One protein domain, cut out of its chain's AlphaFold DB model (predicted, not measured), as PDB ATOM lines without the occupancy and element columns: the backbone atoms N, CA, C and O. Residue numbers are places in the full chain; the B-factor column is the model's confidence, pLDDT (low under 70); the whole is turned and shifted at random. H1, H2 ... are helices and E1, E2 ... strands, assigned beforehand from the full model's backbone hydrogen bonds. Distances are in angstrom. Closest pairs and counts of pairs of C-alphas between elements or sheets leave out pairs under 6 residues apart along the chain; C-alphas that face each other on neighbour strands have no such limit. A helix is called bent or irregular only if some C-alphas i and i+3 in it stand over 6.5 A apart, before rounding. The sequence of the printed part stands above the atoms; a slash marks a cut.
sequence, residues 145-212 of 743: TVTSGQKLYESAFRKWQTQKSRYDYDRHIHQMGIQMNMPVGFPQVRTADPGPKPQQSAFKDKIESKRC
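This is residues 145 to 212 of the 743 residues of a protein of Symbiodinium pilosum (UniProt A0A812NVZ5). One long, straight helix, H1, makes the length of a rod, and after it a long stretch with no named element, residues 180 to 206, folds back along the helix. At the end where H1 begins, two short strands, E1 and E2, pair as a small antiparallel sheet; at the other end residues 179 to 184 stick out. The printed part has 68 residues, with two named strands and one named helix in the order E1, H1, E2, and its class is mostly helix. The whole is extended, with a radius of gyration of the C-alphas of 18.6 A and spans of 59 by 25 by 11 A.

Start with the sheet: find C-alpha 145 at (163.493, 280.768, 259.358), where E1, residues 145 to 147, begins. Its partner E2, residues 207 to 211, measures 12.3 A and ends at C-alpha 211, at (157.235, 287.106, 257.662). Then find C-alpha 148 at (160.625, 272.987, 255.659); from there H1, residues 148 to 179, runs 45.6 A to C-alpha 179 at (138.181, 233.696, 249.841).

Look first at E1 and E2, antiparallel neighbours with 139 degrees between their directions. The C-alphas of Thr 145 and Ser 209 face each other at 5.2 A, and N 146 and O 208 are within hydrogen-bond range at 3.3 A. From E1 a tight link leads to H1. The closest C-alphas of H1 and E2 are those of Ser 148 and Ile 207, 7.3 A apart, while their centres are 31.3 A apart. In H1 every O i to N i+4 pair is within hydrogen-bond range, and the helix is not bent.

The two C-alphas farthest apart, those of Asn 181 and Arg 211, are 60.3 A apart, yet those of Thr 145 and Cys 212, the first and last printed, are 10.6 A apart. The printed part has no cut. The link from H1 to E2 is long, with 27 residues. Mean pLDDT of the printed part is 72.3; look for values under 70 at residues 145 to 151, 177 to 178, 181 to 189 and 204 to 212.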
ATOM      1  N   THR A 145     162.898 281.728 260.286       51.94
ATOM      2  CA  THR A 145     163.493 280.768 259.358       51.94
ATOM      3  C   THR A 145     162.741 279.455 259.510       51.94
ATOM      4  O   THR A 145     162.830 278.784 260.536       51.94
ATOM      5  N   VAL A 146     161.945 279.098 258.505       53.44
ATOM      6  CA  VAL A 146     161.303 277.785 258.461       53.44
ATOM      7  C   VAL A 146     162.165 276.889 257.579       53.44
ATOM      8  O   VAL A 146     162.189 277.063 256.365       53.44
ATOM      9  N   THR A 147     162.872 275.930 258.175       54.56
ATOM     10  CA  THR A 147     163.468 274.791 257.461       54.56
ATOM     11  C   THR A 147     162.356 273.781 257.198       54.56
ATOM     12  O   THR A 147     161.873 273.110 258.113       54.56
ATOM     13  N   SER A 148     161.832 273.758 255.972       63.25
ATOM     14  CA  SER A 148     160.625 272.987 255.659       63.25
ATOM     15  C   SER A 148     160.885 271.561 255.163       63.25
ATOM     16  O   SER A 148     159.909 270.837 255.002       63.25
ATOM     17  N   GLY A 149     162.128 271.083 255.005       66.44
ATOM     18  CA  GLY A 149     162.391 269.727 254.497       66.44
ATOM     19  C   GLY A 149     161.804 268.632 255.395       66.44
ATOM     20  O   GLY A 149     160.975 267.829 254.963       66.44
ATOM     21  N   GLN A 150     162.138 268.665 256.687       69.94
ATOM     22  CA  GLN A 150     161.668 267.672 257.658       69.94
ATOM     23  C   GLN A 150     160.153 267.748 257.910       69.94
ATOM     24  O   GLN A 150     159.481 266.720 257.942       69.94
ATOM     25  N   LYS A 151     159.584 268.957 258.017       68.44
ATOM     26  CA  LYS A 151     158.135 269.135 258.232       68.44
ATOM     27  C   LYS A 151     157.303 268.759 257.001       68.44
ATOM     28  O   LYS A 151     156.216 268.202 257.149       68.44
ATOM     29  N   LEU A 152     157.795 269.048 255.790       70.88
ATOM     30  CA  LEU A 152     157.148 268.624 254.543       70.88
ATOM     31  C   LEU A 152     157.199 267.104 254.400       70.88
ATOM     32  O   LEU A 152     156.178 266.508 254.057       70.88
ATOM     33  N   TYR A 153     158.331 266.481 254.741       81.31
ATOM     34  CA  TYR A 153     158.443 265.027 254.815       81.31
ATOM     35  C   TYR A 153     157.455 264.438 255.830       81.31
ATOM     36  O   TYR A 153     156.681 263.561 255.466       81.31
ATOM     37  N   GLU A 154     157.402 264.943 257.066       80.19
ATOM     38  CA  GLU A 154     156.472 264.453 258.094       80.19
ATOM     39  C   GLU A 154     155.006 264.581 257.658       80.19
ATOM     40  O   GLU A 154     154.211 263.659 257.852       80.19
ATOM     41  N   SER A 155     154.634 265.695 257.017       79.25
ATOM     42  CA  SER A 155     153.279 265.883 256.496       79.25
ATOM     43  C   SER A 155     152.968 264.958 255.317       79.25
ATOM     44  O   SER A 155     151.857 264.426 255.256       79.25
ATOM     45  N   ALA A 156     153.897 264.786 254.374       80.88
ATOM     46  CA  ALA A 156     153.732 263.885 253.235       80.88
ATOM     47  C   ALA A 156     153.674 262.421 253.697       80.88
ATOM     48  O   ALA A 156     152.816 261.665 253.250       80.88
ATOM     49  N   PHE A 157     154.517 262.050 254.662       87.12
ATOM     50  CA  PHE A 157     154.557 260.725 255.267       87.12
ATOM     51  C   PHE A 157     153.266 260.403 256.026       87.12
ATOM     52  O   PHE A 157     152.711 259.330 255.814       87.12
ATOM     53  N   ARG A 158     152.721 261.334 256.827       86.12
ATOM     54  CA  ARG A 158     151.420 261.144 257.505       86.12
ATOM     55  C   ARG A 158     150.264 260.953 256.521       86.12
ATOM     56  O   ARG A 158     149.400 260.103 256.743       86.12
ATOM     57  N   LYS A 159     150.242 261.724 255.425       85.38
ATOM     58  CA  LYS A 159     149.238 261.569 254.358       85.38
ATOM     59  C   LYS A 159     149.358 260.204 253.681       85.38
ATOM     60  O   LYS A 159     148.351 259.511 253.564       85.38
ATOM     61  N   TRP A 160     150.578 259.805 253.319       90.19
ATOM     62  CA  TRP A 160     150.858 258.491 252.740       90.19
ATOM     63  C   TRP A 160     150.455 257.357 253.693       90.19
ATOM     64  O   TRP A 160     149.743 256.454 253.275       90.19
ATOM     65  N   GLN A 161     150.799 257.440 254.985       88.06
ATOM     66  CA  GLN A 161     150.386 256.466 256.007       88.06
ATOM     67  C   GLN A 161     148.866 256.311 256.064       88.06
ATOM     68  O   GLN A 161     148.354 255.197 256.028       88.06
ATOM     69  N   THR A 162     148.142 257.431 256.100       86.62
ATOM     70  CA  THR A 162     146.675 257.422 256.178       86.62
ATOM     71  C   THR A 162     146.054 256.786 254.933       86.62
ATOM     72  O   THR A 162     145.106 256.010 255.040       86.62
ATOM     73  N   GLN A 163     146.582 257.096 253.746       85.56
ATOM     74  CA  GLN A 163     146.117 256.502 252.490       85.56
ATOM     75  C   GLN A 163     146.473 255.014 252.399       85.56
ATOM     76  O   GLN A 163     145.639 254.221 251.971       85.56
ATOM     77  N   LYS A 164     147.664 254.623 252.867       88.38
ATOM     78  CA  LYS A 164     148.136 253.239 252.844       88.38
ATOM     79  C   LYS A 164     147.309 252.337 253.749       88.38
ATOM     80  O   LYS A 164     146.861 251.294 253.295       88.38
ATOM     81  N   SER A 165     147.005 252.775 254.971       85.12
ATOM     82  CA  SER A 165     146.133 252.021 255.877       85.12
ATOM     83  C   SER A 165     144.722 251.822 255.314       85.12
ATOM     84  O   SER A 165     144.150 250.751 255.482       85.12
ATOM     85  N   ARG A 166     144.163 252.826 254.623       84.38
ATOM     86  CA  ARG A 166     142.848 252.704 253.965       84.38
ATOM     87  C   ARG A 166     142.889 251.737 252.784       84.38
ATOM     88  O   ARG A 166     142.015 250.887 252.680       84.38
ATOM     89  N   TYR A 167     143.930 251.824 251.957       87.31
ATOM     90  CA  TYR A 167     144.147 250.899 250.848       87.31
ATOM     91  C   TYR A 167     144.330 249.455 251.312       87.31
ATOM     92  O   TYR A 167     143.708 248.550 250.762       87.31
ATOM     93  N   ASP A 168     145.145 249.229 252.343       85.31
ATOM     94  CA  ASP A 168     145.399 247.887 252.864       85.31
ATOM     95  C   ASP A 168     144.138 247.297 253.523       85.31
ATOM     96  O   ASP A 168     143.877 246.105 253.369       85.31
ATOM     97  N   TYR A 169     143.309 248.124 254.176       83.62
ATOM     98  CA  TYR A 169     141.997 247.714 254.687       83.62
ATOM     99  C   TYR A 169     141.036 247.323 253.557       83.62
ATOM    100  O   TYR A 169     140.514 246.208 253.564       83.62
ATOM    101  N   ASP A 170     140.851 248.187 252.552       82.06
ATOM    102  CA  ASP A 170     139.997 247.903 251.392       82.06
ATOM    103  C   ASP A 170     140.462 246.631 250.662       82.06
ATOM    104  O   ASP A 170     139.650 245.777 250.302       82.06
ATOM    105  N   ARG A 171     141.780 246.465 250.486       82.06
ATOM    106  CA  ARG A 171     142.384 245.276 249.875       82.06
ATOM    107  C   ARG A 171     142.139 244.017 250.703       82.06
ATOM    108  O   ARG A 171     141.850 242.972 250.123       82.06
ATOM    109  N   HIS A 172     142.256 244.097 252.026       82.06
ATOM    110  CA  HIS A 172     142.028 242.963 252.919       82.06
ATOM    111  C   HIS A 172     140.563 242.516 252.900       82.06
ATOM    112  O   HIS A 172     140.289 241.331 252.720       82.06
ATOM    113  N   ILE A 173     139.622 243.462 252.986       76.31
ATOM    114  CA  ILE A 173     138.182 243.184 252.884       76.31
ATOM    115  C   ILE A 173     137.840 242.574 251.521       76.31
ATOM    116  O   ILE A 173     137.102 241.592 251.451       76.31
ATOM    117  N   HIS A 174     138.422 243.100 250.442       75.44
ATOM    118  CA  HIS A 174     138.248 242.549 249.101       75.44
ATOM    119  C   HIS A 174     138.809 241.117 248.982       75.44
ATOM    120  O   HIS A 174     138.152 240.245 248.418       75.44
ATOM    121  N   GLN A 175     139.993 240.835 249.541       75.44
ATOM    122  CA  GLN A 175     140.584 239.487 249.543       75.44
ATOM    123  C   GLN A 175     139.788 238.486 250.389       75.44
ATOM    124  O   GLN A 175     139.591 237.355 249.945       75.44
ATOM    125  N   MET A 176     139.295 238.890 251.563       73.00
ATOM    126  CA  MET A 176     138.401 238.056 252.372       73.00
ATOM    127  C   MET A 176     137.100 237.745 251.626       73.00
ATOM    128  O   MET A 176     136.656 236.600 251.631       73.00
ATOM    129  N   GLY A 177     136.526 238.737 250.938       68.50
ATOM    130  CA  GLY A 177     135.340 238.543 250.101       68.50
ATOM    131  C   GLY A 177     135.554 237.502 248.995       68.50
ATOM    132  O   GLY A 177     134.679 236.669 248.769       68.50
ATOM    133  N   ILE A 178     136.739 237.494 248.366       69.19
ATOM    134  CA  ILE A 178     137.127 236.475 247.375       69.19
ATOM    135  C   ILE A 178     137.269 235.091 248.025       69.19
ATOM    136  O   ILE A 178     136.741 234.116 247.500       69.19
ATOM    137  N   GLN A 179     137.959 234.984 249.167       72.69
ATOM    138  CA  GLN A 179     138.181 233.696 249.841       72.69
ATOM    139  C   GLN A 179     136.891 233.042 250.351       72.69
ATOM    140  O   GLN A 179     136.805 231.818 250.381       72.69
ATOM    141  N   MET A 180     135.892 233.836 250.740       71.00
ATOM    142  CA  MET A 180     134.610 233.332 251.251       71.00
ATOM    143  C   MET A 180     133.573 233.033 250.154       71.00
ATOM    144  O   MET A 180     132.436 232.704 250.476       71.00
ATOM    145  N   ASN A 181     133.956 233.117 248.873       63.56
ATOM    146  CA  ASN A 181     133.147 232.742 247.706       63.56
ATOM    147  C   ASN A 181     131.731 233.369 247.686       63.56
ATOM    148  O   ASN A 181     130.743 232.716 247.346       63.56
ATOM    149  N   MET A 182     131.628 234.642 248.086       57.88
ATOM    150  CA  MET A 182     130.357 235.370 248.207       57.88
ATOM    151  C   MET A 182     129.852 235.866 246.832       57.88
ATOM    152  O   MET A 182     130.636 236.469 246.092       57.88
ATOM    153  N   PRO A 183     128.561 235.696 246.470       50.28
ATOM    154  CA  PRO A 183     128.051 236.126 245.172       50.28
ATOM    155  C   PRO A 183     127.803 237.644 245.128       50.28
ATOM    156  O   PRO A 183     127.044 238.183 245.924       50.28
ATOM    157  N   VAL A 184     128.476 238.295 244.171       51.22
ATOM    158  CA  VAL A 184     128.243 239.610 243.531       51.22
ATOM    159  C   VAL A 184     127.675 240.738 244.416       51.22
ATOM    160  O   VAL A 184     126.482 240.813 244.689       51.22
ATOM    161  N   GLY A 185     128.543 241.698 244.759       56.31
ATOM    162  CA  GLY A 185     128.178 242.941 245.459       56.31
ATOM    163  C   GLY A 185     129.278 243.534 246.347       56.31
ATOM    164  O   GLY A 185     129.102 244.621 246.898       56.31
ATOM    165  N   PHE A 186     130.422 242.855 246.495       56.94
ATOM    166  CA  PHE A 186     131.527 243.385 247.291       56.94
ATOM    167  C   PHE A 186     132.203 244.573 246.593       56.94
ATOM    168  O   PHE A 186     132.404 244.542 245.376       56.94
ATOM    169  N   PRO A 187     132.571 245.632 247.333       56.41
ATOM    170  CA  PRO A 187     133.144 246.811 246.714       56.41
ATOM    171  C   PRO A 187     134.538 246.495 246.176       56.41
ATOM    172  O   PRO A 187     135.385 246.015 246.927       56.41
ATOM    173  N   GLN A 188     134.791 246.817 244.904       64.00
ATOM    174  CA  GLN A 188     136.158 246.907 244.387       64.00
ATOM    175  C   GLN A 188     136.970 247.851 245.281       64.00
ATOM    176  O   GLN A 188     136.398 248.785 245.851       64.00
ATOM    177  N   VAL A 189     138.278 247.605 245.409       69.44
ATOM    178  CA  VAL A 189     139.185 248.458 246.193       69.44
ATOM    179  C   VAL A 189     138.979 249.911 245.756       69.44
ATOM    180  O   VAL A 189     139.289 250.273 244.622       69.44
ATOM    181  N   ARG A 190     138.372 250.727 246.624       72.56
ATOM    182  CA  ARG A 190     137.859 252.053 246.241       72.56
ATOM    183  C   ARG A 190     138.966 253.090 246.264       72.56
ATOM    184  O   ARG A 190     138.925 254.081 245.538       72.56
ATOM    185  N   THR A 191     139.946 252.885 247.136       76.19
ATOM    186  CA  THR A 191     141.121 253.742 247.247       76.19
ATOM    187  C   THR A 191     142.216 253.298 246.283       76.19
ATOM    188  O   THR A 191     142.560 252.123 246.249       76.19
ATOM    189  N   ALA A 192     142.799 254.231 245.532       75.94
ATOM    190  CA  ALA A 192     143.966 253.957 244.691       75.94
ATOM    191  C   ALA A 192     145.218 253.642 245.538       75.94
ATOM    192  O   ALA A 192     145.356 254.168 246.647       75.94
ATOM    193  N   ASP A 193     146.137 252.822 245.009       80.88
ATOM    194  CA  ASP A 193     147.421 252.535 245.664       80.88
ATOM    195  C   ASP A 193     148.228 253.841 245.819       80.88
ATOM    196  O   ASP A 193     148.504 254.510 244.818       80.88
ATOM    197  N   PRO A 194     148.611 254.234 247.048       81.00
ATOM    198  CA  PRO A 194     149.372 255.460 247.281       81.00
ATOM    199  C   PRO A 194     150.827 255.401 246.780       81.00
ATOM    200  O   PRO A 194     151.533 256.406 246.878       81.00
ATOM    201  N   GLY A 195     151.295 254.259 246.261       84.69
ATOM    202  CA  GLY A 195     152.634 254.110 245.694       84.69
ATOM    203  C   GLY A 195     153.746 254.013 246.753       84.69
ATOM    204  O   GLY A 195     153.474 253.764 247.936       84.69
ATOM    205  N   PRO A 196     155.026 254.170 246.361       85.88
ATOM    206  CA  PRO A 196     156.159 253.992 247.265       85.88
ATOM    207  C   PRO A 196     156.193 255.051 248.375       85.88
ATOM    208  O   PRO A 196     155.811 256.206 248.177       85.88
ATOM    209  N   LYS A 197     156.701 254.660 249.553       86.31
ATOM    210  CA  LYS A 197     156.883 255.563 250.698       86.31
ATOM    211  C   LYS A 197     157.716 256.787 250.274       86.31
ATOM    212  O   LYS A 197     158.790 256.596 249.695       86.31
ATOM    213  N   PRO A 198     157.285 258.022 250.600       85.12
ATOM    214  CA  PRO A 198     158.066 259.218 250.301       85.12
ATOM    215  C   PRO A 198     159.462 259.107 250.922       85.12
ATOM    216  O   PRO A 198     159.595 258.774 252.100       85.12
ATOM    217  N   GLN A 199     160.506 259.370 250.136       84.25
ATOM    218  CA  GLN A 199     161.883 259.348 250.629       84.25
ATOM    219  C   GLN A 199     162.275 260.704 251.208       84.25
ATOM    220  O   GLN A 199     162.036 261.737 250.589       84.25
ATOM    221  N   GLN A 200     162.930 260.702 252.370       75.62
ATOM    222  CA  GLN A 200     163.365 261.925 253.052       75.62
ATOM    223  C   GLN A 200     164.351 262.752 252.202       75.62
ATOM    224  O   GLN A 200     164.312 263.977 252.235       75.62
ATOM    225  N   SER A 201     165.154 262.091 251.360       75.81
ATOM    226  CA  SER A 201     166.091 262.705 250.403       75.81
ATOM    227  C   SER A 201     165.420 263.564 249.321       75.81
ATOM    228  O   SER A 201     166.061 264.457 248.766       75.81
ATOM    229  N   ALA A 202     164.133 263.337 249.032       73.00
ATOM    230  CA  ALA A 202     163.363 264.126 248.069       73.00
ATOM    231  C   ALA A 202     162.905 265.487 248.634       73.00
ATOM    232  O   ALA A 202     162.512 266.373 247.874       73.00
ATOM    233  N   PHE A 203     162.981 265.680 249.955       73.44
ATOM    234  CA  PHE A 203     162.559 266.897 250.647       73.44
ATOM    235  C   PHE A 203     163.788 267.690 251.096       73.44
ATOM    236  O   PHE A 203     164.212 267.620 252.247       73.44
ATOM    237  N   LYS A 204     164.384 268.445 250.167       67.62
ATOM    238  CA  LYS A 204     165.492 269.356 250.487       67.62
ATOM    239  C   LYS A 204     164.992 270.539 251.313       67.62
ATOM    240  O   LYS A 204     163.911 271.071 251.050       67.62
ATOM    241  N   ASP A 205     165.806 270.988 252.263       59.22
ATOM    242  CA  ASP A 205     165.536 272.214 253.003       59.22
ATOM    243  C   ASP A 205     165.476 273.412 252.053       59.22
ATOM    244  O   ASP A 205     166.441 273.743 251.363       59.22
ATOM    245  N   LYS A 206     164.326 274.083 252.030       55.31
ATOM    246  CA  LYS A 206     164.198 275.429 251.481       55.31
ATOM    247  C   LYS A 206     164.155 276.400 252.648       55.31
ATOM    248  O   LYS A 206     163.298 276.274 253.519       55.31
ATOM    249  N   ILE A 207     165.076 277.360 252.660       56.31
ATOM    250  CA  ILE A 207     165.022 278.486 253.591       56.31
ATOM    251  C   ILE A 207     163.932 279.425 253.078       56.31
ATOM    252  O   ILE A 207     164.179 280.296 252.246       56.31
ATOM    253  N   GLU A 208     162.709 279.238 253.561       51.94
ATOM    254  CA  GLU A 208     161.653 280.223 253.371       51.94
ATOM    255  C   GLU A 208     161.631 281.157 254.578       51.94
ATOM    256  O   GLU A 208     161.410 280.752 255.723       51.94
ATOM    257  N   SER A 209     161.877 282.442 254.321       55.50
ATOM    258  CA  SER A 209     161.671 283.488 255.319       55.50
ATOM    259  C   SER A 209     160.189 283.850 255.339       55.50
ATOM    260  O   SER A 209     159.714 284.683 254.566       55.50
ATOM    261  N   LYS A 210     159.420 283.208 256.223       50.66
ATOM    262  CA  LYS A 210     158.017 283.587 256.403       50.66
ATOM    263  C   LYS A 210     157.956 284.779 257.351       50.66
ATOM    264  O   LYS A 210     158.344 284.694 258.517       50.66
ATOM    265  N   ARG A 211     157.491 285.919 256.838       56.47
ATOM    266  CA  ARG A 211     157.235 287.106 257.662       56.47
ATOM    267  C   ARG A 211     155.981 286.868 258.488       56.47
ATOM    268  O   ARG A 211     154.919 286.608 257.931       56.47
ATOM    269  N   CYS A 212     156.112 286.957 259.805       58.19
ATOM    270  CA  CYS A 212     154.964 286.955 260.696       58.19
ATOM    271  C   CYS A 212     154.294 288.336 260.642       58.19
ATOM    272  O   CYS A 212     154.981 289.361 260.666       58.19
TER     273      CYS A 212